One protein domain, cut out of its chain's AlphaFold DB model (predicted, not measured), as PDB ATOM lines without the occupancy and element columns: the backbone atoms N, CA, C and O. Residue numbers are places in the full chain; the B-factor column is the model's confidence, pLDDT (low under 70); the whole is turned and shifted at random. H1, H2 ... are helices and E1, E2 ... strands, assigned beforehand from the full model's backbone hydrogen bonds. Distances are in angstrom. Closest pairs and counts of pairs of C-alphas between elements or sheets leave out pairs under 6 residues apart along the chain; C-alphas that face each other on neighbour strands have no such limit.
ATOM      1  N   ASN A   8      30.117  40.693  42.278       96.06
ATOM      2  CA  ASN A   8      31.470  40.202  42.602       96.06
ATOM      3  C   ASN A   8      32.566  41.243  42.344       96.06
ATOM      4  O   ASN A   8      33.581  41.283  43.038       96.06
ATOM      5  N   LEU A   9      32.384  42.091  41.327       96.50
ATOM      6  CA  LEU A   9      33.294  43.202  41.057       96.50
ATOM      7  C   LEU A   9      33.367  44.171  42.245       96.50
ATOM      8  O   LEU A   9      34.457  44.561  42.648       96.50
ATOM      9  N   PHE A  10      32.215  44.553  42.795       95.69
ATOM     10  CA  PHE A  10      32.141  45.527  43.882       95.69
ATOM     11  C   PHE A  10      32.591  44.913  45.201       95.69
ATOM     12  O   PHE A  10      33.369  45.544  45.899       95.69
ATOM     13  N   ASP A  11      32.224  43.660  45.478       95.38
ATOM     14  CA  ASP A  11      32.739  42.933  46.645       95.38
ATOM     15  C   ASP A  11      34.276  42.809  46.608       95.38
ATOM     16  O   ASP A  11      34.952  42.930  47.627       95.38
ATOM     17  N   LYS A  12      34.867  42.670  45.409       95.00
ATOM     18  CA  LYS A  12      36.325  42.633  45.245       95.00
ATOM     19  C   LYS A  12      37.003  43.997  45.390       95.00
ATOM     20  O   LYS A  12      38.115  44.053  45.922       95.00
ATOM     21  N   LEU A  13      36.422  45.054  44.824       95.38
ATOM     22  CA  LEU A  13      37.045  46.384  44.784       95.38
ATOM     23  C   LEU A  13      36.791  47.207  46.045       95.38
ATOM     24  O   LEU A  13      37.671  47.976  46.425       95.38
ATOM     25  N   TYR A  14      35.625  47.021  46.656       94.19
ATOM     26  CA  TYR A  14      35.120  47.770  47.802       94.19
ATOM     27  C   TYR A  14      34.533  46.813  48.852       94.19
ATOM     28  O   TYR A  14      33.345  46.897  49.176       94.19
ATOM     29  N   PRO A  15      35.321  45.855  49.377       94.75
ATOM     30  CA  PRO A  15      34.840  44.931  50.406       94.75
ATOM     31  C   PRO A  15      34.331  45.656  51.664       94.75
ATOM     32  O   PRO A  15      33.492  45.127  52.389       94.75
ATOM     33  N   GLU A  16      34.812  46.874  51.921       95.50
ATOM     34  CA  GLU A  16      34.353  47.744  53.002       95.50
ATOM     35  C   GLU A  16      32.880  48.169  52.883       95.50
ATOM     36  O   GLU A  16      32.255  48.438  53.908       95.50
ATOM     37  N   ASP A  17      32.308  48.168  51.674       94.25
ATOM     38  CA  ASP A  17      30.905  48.524  51.433       94.25
ATOM     39  C   ASP A  17      29.945  47.349  51.714       94.25
ATOM     40  O   ASP A  17      28.720  47.508  51.700       94.25
ATOM     41  N   ASN A  18      30.467  46.150  52.008       94.12
ATOM     42  CA  ASN A  18      29.671  44.974  52.360       94.12
ATOM     43  C   ASN A  18      29.255  44.992  53.847       94.12
ATOM     44  O   ASN A  18      29.618  44.119  54.639       94.12
ATOM     45  N   PHE A  19      28.451  45.991  54.231       94.81
ATOM     46  CA  PHE A  19      28.001  46.224  55.615       94.81
ATOM     47  C   PHE A  19      27.221  45.059  56.240       94.81
ATOM     48  O   PHE A  19      27.140  44.952  57.463       94.81
ATOM     49  N   TYR A  20      26.620  44.206  55.409       92.88
ATOM     50  CA  TYR A  20      25.786  43.087  55.846       92.88
ATOM     51  C   TYR A  20      26.493  41.734  55.745       92.88
ATOM     52  O   TYR A  20      25.854  40.708  55.972       92.88
ATOM     53  N   HIS A  21      27.790  41.720  55.410       92.69
ATOM     54  CA  HIS A  21      28.579  40.501  55.230       92.69
ATOM     55  C   HIS A  21      27.893  39.488  54.302       92.69
ATOM     56  O   HIS A  21      27.864  38.285  54.571       92.69
ATOM     57  N   MET A  22      27.301  39.988  53.216       92.12
ATOM     58  CA  MET A  22      26.649  39.152  52.219       92.12
ATOM     59  C   MET A  22      27.690  38.232  51.592       92.12
ATOM     60  O   MET A  22      28.705  38.697  51.080       92.12
ATOM     61  N   THR A  23      27.428  36.931  51.640       92.94
ATOM     62  CA  THR A  23      28.287  35.912  51.025       92.94
ATOM     63  C   THR A  23      27.822  35.536  49.623       92.94
ATOM     64  O   THR A  23      28.617  35.055  48.822       92.94
ATOM     65  N   ASP A  24      26.533  35.723  49.332       95.62
ATOM     66  CA  ASP A  24      25.973  35.555  47.994       95.62
ATOM     67  C   ASP A  24      25.934  36.911  47.289       95.62
ATOM     68  O   ASP A  24      25.222  37.826  47.702       95.62
ATOM     69  N   CYS A  25      26.726  37.026  46.228       95.06
ATOM     70  CA  CYS A  25      26.797  38.215  45.388       95.06
ATOM     71  C   CYS A  25      25.924  38.105  44.131       95.06
ATOM     72  O   CYS A  25      26.035  38.962  43.252       95.06
ATOM     73  N   SER A  26      25.081  37.076  44.005       96.88
ATOM     74  CA  SER A  26      24.151  36.934  42.883       96.88
ATOM     75  C   SER A  26      23.215  38.143  42.798       96.88
ATOM     76  O   SER A  26      22.683  38.618  43.801       96.88
ATOM     77  N   ALA A  27      23.016  38.654  41.585       96.44
ATOM     78  CA  ALA A  27      22.123  39.775  41.313       96.44
ATOM     79  C   ALA A  27      20.911  39.309  40.484       96.44
ATOM     80  O   ALA A  27      20.637  38.116  40.377       96.44
ATOM     81  N   LEU A  28      20.139  40.242  39.919       97.38
ATOM     82  CA  LEU A  28      18.881  39.907  39.239       97.38
ATOM     83  C   LEU A  28      19.085  39.141  37.926       97.38
ATOM     84  O   LEU A  28      18.144  38.516  37.444       97.38
ATOM     85  N   ASN A  29      20.286  39.209  37.341       96.31
ATOM     86  CA  ASN A  29      20.654  38.516  36.107       96.31
ATOM     87  C   ASN A  29      19.676  38.779  34.942       96.31
ATOM     88  O   ASN A  29      19.381  37.897  34.138       96.31
ATOM     89  N   VAL A  30      19.166  40.013  34.852       95.38
ATOM     90  CA  VAL A  30      18.288  40.474  33.758       95.38
ATOM     91  C   VAL A  30      19.093  40.678  32.474       95.38
ATOM     92  O   VAL A  30      18.572  40.538  31.370       95.38
ATOM     93  N   THR A  31      20.379  40.996  32.611       94.56
ATOM     94  CA  THR A  31      21.337  41.109  31.512       94.56
ATOM     95  C   THR A  31      22.668  40.461  31.877       94.56
ATOM     96  O   THR A  31      23.085  40.479  33.033       94.56
ATOM     97  N   ALA A  32      23.378  39.943  30.872       94.06
ATOM     98  CA  ALA A  32      24.753  39.467  31.023       94.06
ATOM     99  C   ALA A  32      25.781  40.614  31.134       94.06
ATOM    100  O   ALA A  32      26.954  40.372  31.421       94.06
ATOM    101  N   VAL A  33      25.364  41.862  30.896       95.50
ATOM    102  CA  VAL A  33      26.247  43.031  30.933       95.50
ATOM    103  C   VAL A  33      26.589  43.389  32.379       95.50
ATOM    104  O   VAL A  33      25.716  43.749  33.171       95.50
ATOM    105  N   ARG A  34      27.881  43.351  32.716       97.00
ATOM    106  CA  ARG A  34      28.398  43.939  33.959       97.00
ATOM    107  C   ARG A  34      28.753  45.394  33.720       97.00
ATOM    108  O   ARG A  34      29.460  45.711  32.772       97.00
ATOM    109  N   VAL A  35      28.277  46.263  34.605       96.94
ATOM    110  CA  VAL A  35      28.482  47.710  34.511       96.94
ATOM    111  C   VAL A  35      29.282  48.211  35.703       96.94
ATOM    112  O   VAL A  35      28.920  47.930  36.850       96.94
ATOM    113  N   TYR A  36      30.304  49.015  35.416       97.69
ATOM    114  CA  TYR A  36      30.913  49.929  36.373       97.69
ATOM    115  C   TYR A  36      30.397  51.355  36.100       97.69
ATOM    116  O   TYR A  36      30.711  51.908  35.041       97.69
ATOM    117  N   PRO A  37      29.563  51.933  36.985       96.56
ATOM    118  CA  PRO A  37      28.935  53.233  36.765       96.56
ATOM    119  C   PRO A  37      29.865  54.394  37.142       96.56
ATOM    120  O   PRO A  37      30.864  54.202  37.836       96.56
ATOM    121  N   HIS A  38      29.492  55.612  36.740       96.56
ATOM    122  CA  HIS A  38      30.178  56.856  37.110       96.56
ATOM    123  C   HIS A  38      31.686  56.846  36.803       96.56
ATOM    124  O   HIS A  38      32.489  57.406  37.552       96.56
ATOM    125  N   TYR A  39      32.096  56.148  35.742       97.56
ATOM    126  CA  TYR A  39      33.491  55.779  35.506       97.56
ATOM    127  C   TYR A  39      34.420  56.993  35.411       97.56
ATOM    128  O   TYR A  39      35.481  57.005  36.028       97.56
ATOM    129  N   ASP A  40      34.019  58.045  34.700       96.81
ATOM    130  CA  ASP A  40      34.817  59.260  34.541       96.81
ATOM    131  C   ASP A  40      34.995  60.031  35.857       96.81
ATOM    132  O   ASP A  40      36.062  60.597  36.106       96.81
ATOM    133  N   LYS A  41      33.977  60.033  36.721       97.06
ATOM    134  CA  LYS A  41      34.061  60.623  38.058       97.06
ATOM    135  C   LYS A  41      34.922  59.773  38.988       97.06
ATOM    136  O   LYS A  41      35.764  60.312  39.700       97.06
ATOM    137  N   GLN A  42      34.743  58.455  38.966       96.50
ATOM    138  CA  GLN A  42      35.487  57.542  39.831       96.50
ATOM    139  C   GLN A  42      36.967  57.469  39.451       96.50
ATOM    140  O   GLN A  42      37.814  57.490  40.338       96.50
ATOM    141  N   LEU A  43      37.299  57.496  38.159       97.31
ATOM    142  CA  LEU A  43      38.685  57.520  37.689       97.31
ATOM    143  C   LEU A  43      39.439  58.781  38.145       97.31
ATOM    144  O   LEU A  43      40.639  58.727  38.399       97.31
ATOM    145  N   LYS A  44      38.747  59.922  38.277       96.94
ATOM    146  CA  LYS A  44      39.339  61.150  38.840       96.94
ATOM    147  C   LYS A  44      39.658  61.004  40.330       96.94
ATOM    148  O   LYS A  44      40.652  61.563  40.783       96.94
ATOM    149  N   ASN A  45      38.822  60.279  41.074       95.81
ATOM    150  CA  ASN A  45      38.999  60.062  42.513       95.81
ATOM    151  C   ASN A  45      40.049  58.981  42.808       95.81
ATOM    152  O   ASN A  45      40.815  59.109  43.759       95.81
ATOM    153  N   ASP A  46      40.090  57.935  41.984       96.81
ATOM    154  CA  ASP A  46      41.048  56.841  42.062       96.81
ATOM    155  C   ASP A  46      41.705  56.617  40.689       96.81
ATOM    156  O   ASP A  46      41.190  55.856  39.864       96.81
ATOM    157  N   PRO A  47      42.882  57.222  40.440       96.94
ATOM    158  CA  PRO A  47      43.622  57.034  39.193       96.94
ATOM    159  C   PRO A  47      44.060  55.584  38.932       96.94
ATOM    160  O   PRO A  47      44.439  55.251  37.812       96.94
ATOM    161  N   THR A  48      44.028  54.713  39.948       97.62
ATOM    162  CA  THR A  48      44.372  53.289  39.808       97.62
ATOM    163  C   THR A  48      43.181  52.424  39.392       97.62
ATOM    164  O   THR A  48      43.368  51.246  39.078       97.62
ATOM    165  N   LEU A  49      41.969  52.996  39.353       98.06
ATOM    166  CA  LEU A  49      40.726  52.287  39.057       98.06
ATOM    167  C   LEU A  49      40.804  51.485  37.756       98.06
ATOM    168  O   LEU A  49      40.461  50.307  37.756       98.06
ATOM    169  N   GLU A  50      41.289  52.080  36.666       98.06
ATOM    170  CA  GLU A  50      41.327  51.382  35.375       98.06
ATOM    171  C   GLU A  50      42.187  50.116  35.439       98.06
ATOM    172  O   GLU A  50      41.781  49.057  34.963       98.06
ATOM    173  N   GLN A  51      43.332  50.178  36.121       98.44
ATOM    174  CA  GLN A  51      44.177  49.002  36.303       98.44
ATOM    175  C   GLN A  51      43.493  47.939  37.174       98.44
ATOM    176  O   GLN A  51      43.629  46.746  36.903       98.44
ATOM    177  N   LYS A  52      42.743  48.346  38.207       98.25
ATOM    178  CA  LYS A  52      41.960  47.422  39.042       98.25
ATOM    179  C   LYS A  52      40.881  46.705  38.224       98.25
ATOM    180  O   LYS A  52      40.740  45.491  38.365       98.25
ATOM    181  N   LEU A  53      40.172  47.430  37.353       98.38
ATOM    182  CA  LEU A  53      39.163  46.866  36.451       98.38
ATOM    183  C   LEU A  53      39.796  45.885  35.459       98.38
ATOM    184  O   LEU A  53      39.362  44.739  35.400       98.38
ATOM    185  N   ILE A  54      40.875  46.279  34.773       98.38
ATOM    186  CA  ILE A  54      41.608  45.406  33.839       98.38
ATOM    187  C   ILE A  54      42.083  44.127  34.536       98.38
ATOM    188  O   ILE A  54      41.896  43.024  34.023       98.38
ATOM    189  N   ASN A  55      42.678  44.250  35.725       98.31
ATOM    190  CA  ASN A  55      43.146  43.091  36.483       98.31
ATOM    191  C   ASN A  55      41.992  42.148  36.837       98.31
ATOM    192  O   ASN A  55      42.152  40.929  36.775       98.31
ATOM    193  N   TRP A  56      40.833  42.691  37.209       98.12
ATOM    194  CA  TRP A  56      39.648  41.885  37.478       98.12
ATOM    195  C   TRP A  56      39.158  41.165  36.217       98.12
ATOM    196  O   TRP A  56      38.903  39.962  36.277       98.12
ATOM    197  N   GLU A  57      39.091  41.853  35.074       98.50
ATOM    198  CA  GLU A  57      38.670  41.269  33.793       98.50
ATOM    199  C   GLU A  57      39.599  40.125  33.364       98.50
ATOM    200  O   GLU A  57      39.132  39.050  32.987       98.50
ATOM    201  N   ILE A  58      40.917  40.306  33.506       98.38
ATOM    202  CA  ILE A  58      41.919  39.264  33.229       98.38
ATOM    203  C   ILE A  58      41.747  38.071  34.174       98.38
ATOM    204  O   ILE A  58      41.718  36.925  33.725       98.38
ATOM    205  N   ASN A  59      41.619  38.309  35.479       98.06
ATOM    206  CA  ASN A  59      41.550  37.229  36.466       98.06
ATOM    207  C   ASN A  59      40.252  36.416  36.373       98.06
ATOM    208  O   ASN A  59      40.247  35.230  36.694       98.06
ATOM    209  N   THR A  60      39.156  37.045  35.953       97.00
ATOM    210  CA  THR A  60      37.835  36.406  35.873       97.00
ATOM    211  C   THR A  60      37.466  35.949  34.467       97.00
ATOM    212  O   THR A  60      36.521  35.176  34.322       97.00
ATOM    213  N   GLN A  61      38.191  36.406  33.438       97.81
ATOM    214  CA  GLN A  61      37.832  36.236  32.025       97.81
ATOM    215  C   GLN A  61      36.438  36.808  31.700       97.81
ATOM    216  O   GLN A  61      35.725  36.309  30.830       97.81
ATOM    217  N   GLN A  62      36.031  37.855  32.417       96.44
ATOM    218  CA  GLN A  62      34.753  38.541  32.242       96.44
ATOM    219  C   GLN A  62      34.994  39.995  31.855       96.44
ATOM    220  O   GLN A  62      36.006  40.573  32.223       96.44
ATOM    221  N   GLN A  63      34.060  40.592  31.117       96.06
ATOM    222  CA  GLN A  63      34.163  41.988  30.686       96.06
ATOM    223  C   GLN A  63      33.291  42.906  31.539       96.06
ATOM    224  O   GLN A  63      32.198  42.525  31.972       96.06
ATOM    225  N   ILE A  64      33.768  44.136  31.727       97.62
ATOM    226  CA  ILE A  64      33.088  45.217  32.429       97.62
ATOM    227  C   ILE A  64      32.831  46.359  31.445       97.62
ATOM    228  O   ILE A  64      33.749  46.989  30.914       97.62
ATOM    229  N   THR A  65      31.565  46.710  31.253       97.12
ATOM    230  CA  THR A  65      31.189  47.948  30.574       97.12
ATOM    231  C   THR A  65      31.345  49.124  31.534       97.12
ATOM    232  O   THR A  65      30.650  49.227  32.543       97.12
ATOM    233  N   ARG A  66      32.274  50.025  31.221       97.44
ATOM    234  CA  ARG A  66      32.495  51.273  31.958       97.44
ATOM    235  C   ARG A  66      31.521  52.325  31.428       97.44
ATOM    236  O   ARG A  66      31.578  52.642  30.243       97.44
ATOM    237  N   LEU A  67      30.631  52.838  32.277       97.38
ATOM    238  CA  LEU A  67      29.690  53.903  31.914       97.38
ATOM    239  C   LEU A  67      30.074  55.212  32.589       97.38
ATOM    240  O   LEU A  67      30.235  55.253  33.809       97.38
ATOM    241  N   LYS A  68      30.192  56.270  31.789       97.69
ATOM    242  CA  LYS A  68      30.298  57.651  32.273       97.69
ATOM    243  C   LYS A  68      28.936  58.186  32.719       97.69
ATOM    244  O   LYS A  68      27.907  57.601  32.385       97.69
ATOM    245  N   ASP A  69      28.937  59.305  33.438       96.31
ATOM    246  CA  ASP A  69      27.708  59.945  33.943       96.31
ATOM    247  C   ASP A  69      26.712  60.351  32.836       96.31
ATOM    248  O   ASP A  69      25.508  60.389  33.078       96.31
ATOM    249  N   ASP A  70      27.194  60.629  31.622       97.12
ATOM    250  CA  ASP A  70      26.404  61.030  30.449       97.12
ATOM    251  C   ASP A  70      26.009  59.856  29.530       97.12
ATOM    252  O   ASP A  70      25.406  60.060  28.471       97.12
ATOM    253  N   GLN A  71      26.324  58.620  29.928       97.75
ATOM    254  CA  GLN A  71      26.117  57.423  29.118       97.75
ATOM    255  C   GLN A  71      25.037  56.496  29.675       97.75
ATOM    256  O   GLN A  71      24.845  56.353  30.880       97.75
ATOM    257  N   GLY A  72      24.370  55.788  28.764       96.62
ATOM    258  CA  GLY A  72      23.393  54.748  29.081       96.62
ATOM    259  C   GLY A  72      23.576  53.505  28.217       96.62
ATOM    260  O   GLY A  72      24.265  53.534  27.201       96.62
ATOM    261  N   ILE A  73      22.937  52.400  28.600       95.81
ATOM    262  CA  ILE A  73      22.876  51.185  27.779       95.81
ATOM    263  C   ILE A  73      21.416  50.895  27.464       95.81
ATOM    264  O   ILE A  73      20.618  50.661  28.370       95.81
ATOM    265  N   LEU A  74      21.086  50.870  26.176       96.12
ATOM    266  CA  LEU A  74      19.836  50.310  25.687       96.12
ATOM    267  C   LEU A  74      20.059  48.839  25.353       96.12
ATOM    268  O   LEU A  74      20.925  48.508  24.541       96.12
ATOM    269  N   ILE A  75      19.263  47.969  25.965       94.38
ATOM    270  CA  ILE A  75      19.219  46.547  25.634       94.38
ATOM    271  C   ILE A  75      17.862  46.271  25.000       94.38
ATOM    272  O   ILE A  75      16.832  46.478  25.637       94.38
ATOM    273  N   ASN A  76      17.873  45.832  23.745       93.62
ATOM    274  CA  ASN A  76      16.677  45.435  23.015       93.62
ATOM    275  C   ASN A  76      16.900  44.046  22.413       93.62
ATOM    276  O   ASN A  76      17.722  43.880  21.506       93.62
ATOM    277  N   ASP A  77      16.208  43.045  22.954       87.81
ATOM    278  CA  ASP A  77      16.475  41.624  22.729       87.81
ATOM    279  C   ASP A  77      17.955  41.266  22.960       87.81
ATOM    280  O   ASP A  77      18.436  41.240  24.090       87.81
ATOM    281  N   ARG A  78      18.695  40.989  21.879       85.88
ATOM    282  CA  ARG A  78      20.131  40.663  21.908       85.88
ATOM    283  C   ARG A  78      21.025  41.844  21.543       85.88
ATOM    284  O   ARG A  78      22.244  41.701  21.546       85.88
ATOM    285  N   ASN A  79      20.439  42.989  21.204       92.94
ATOM    286  CA  ASN A  79      21.186  44.173  20.820       92.94
ATOM    287  C   ASN A  79      21.504  45.009  22.052       92.94
ATOM    288  O   ASN A  79      20.616  45.352  22.830       92.94
ATOM    289  N   ILE A  80      22.779  45.358  22.189       94.25
ATOM    290  CA  ILE A  80      23.283  46.255  23.221       94.25
ATOM    291  C   ILE A  80      23.774  47.508  22.504       94.25
ATOM    292  O   ILE A  80      24.618  47.432  21.613       94.25
ATOM    293  N   THR A  81      23.231  48.665  22.865       96.50
ATOM    294  CA  THR A  81      23.603  49.957  22.286       96.50
ATOM    295  C   THR A  81      24.029  50.906  23.392       96.50
ATOM    296  O   THR A  81      23.281  51.134  24.342       96.50
ATOM    297  N   LEU A  82      25.231  51.467  23.256       96.19
ATOM    298  CA  LEU A  82      25.689  52.566  24.097       96.19
ATOM    299  C   LEU A  82      24.989  53.850  23.644       96.19
ATOM    300  O   LEU A  82      25.104  54.254  22.488       96.19
ATOM    301  N   LEU A  83      24.270  54.475  24.564       97.06
ATOM    302  CA  LEU A  83      23.678  55.791  24.390       97.06
ATOM    303  C   LEU A  83      24.634  56.831  24.972       97.06
ATOM    304  O   LEU A  83      25.176  56.627  26.057       97.06
ATOM    305  N   ASN A  84      24.814  57.940  24.261       93.88
ATOM    306  CA  ASN A  84      25.494  59.128  24.767       93.88
ATOM    307  C   ASN A  84      24.462  60.259  24.787       93.88
ATOM    308  O   ASN A  84      23.678  60.364  23.837       93.88
ATOM    309  N   SER A  85      24.437  61.034  25.869       77.25
ATOM    310  CA  SER A  85      23.550  62.197  26.021       77.25
ATOM    311  C   SER A  85      24.140  63.456  25.398       77.25
ATOM    312  O   SER A  85      25.384  63.542  25.294       77.25
TER     313      SER A  85
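AT A GLANCE: This is residues 8 to 85 of the 85 residues of an uncharacterized protein of Oenococcus alcoholitolerans (UniProt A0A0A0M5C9). What shape does the backbone make? A short parallel strand pair, E1 and E2, forms a small core with H3 beside E2, H2 at one end of the pair and H1 near E1, while the hairpin E3 E4 sits at one end of the longest axis, apart from these. A wide loop, residues 14 to 33, leads round the outside from H1 to E1. What builds it? The 78 printed residues include three named helices and four named strands, in the order H1, E1, H2, H3, E2, E3, E4; the class is mixed. It is only just compact, close to loose, with a radius of gyration of the C-alphas of 13.6 A and spans of 34 by 29 by 24 A.

HOW THE PARTS SIT: What is by the first helix? H1, residues 8 to 13, is close to but not clearly touching H3, residues 49 to 60, with the C-alphas of Leu 9 and Trp 56 closest at 7.4 A. What follows? E1, residues 34 to 36, and E2, residues 64 to 66, are parallel neighbours at 37 degrees, with N 65 and O 34 at 2.8 A, within hydrogen-bond range. With H2, residues 39 to 45, and H3 between them they make a strand-helix-strand unit, parallel strands joined through helices, with a right-handed crossover. H2 and H3 only just touch, with 3 pairs of C-alphas within 8 A, only at the corner; Leu 43 and Leu 49 have the closest C-alphas, 5.8 A. How does it end? E3, residues 71 to 76, and E4, residues 79 to 84, form an antiparallel hairpin at 156 degrees, with N 83 and O 72 at 2.8 A, within hydrogen-bond range. Are the helix backbones complete? Every O i to N i+4 pair is within hydrogen-bond range in H1 and H3, and 2 of 3 in H2.

IN THESE COORDINATES: Where are the anchors? H1 begins at C-alpha 8 (31.470, 40.202, 42.602), and E4 ends at C-alpha 84 (25.494, 59.128, 24.767). Which elements are longest? H3 measures 16.5 A, E3 16.4 A and E4 16.1 A from first to last C-alpha.

THE WHOLE: How far does it reach? The two C-alphas farthest apart, of His 21 and Ser 85, are 36.7 A apart. Is it unbroken and confident? The printed part has no cut, the link from H1 to E1 is long, and no printed residue is under 70 in pLDDT.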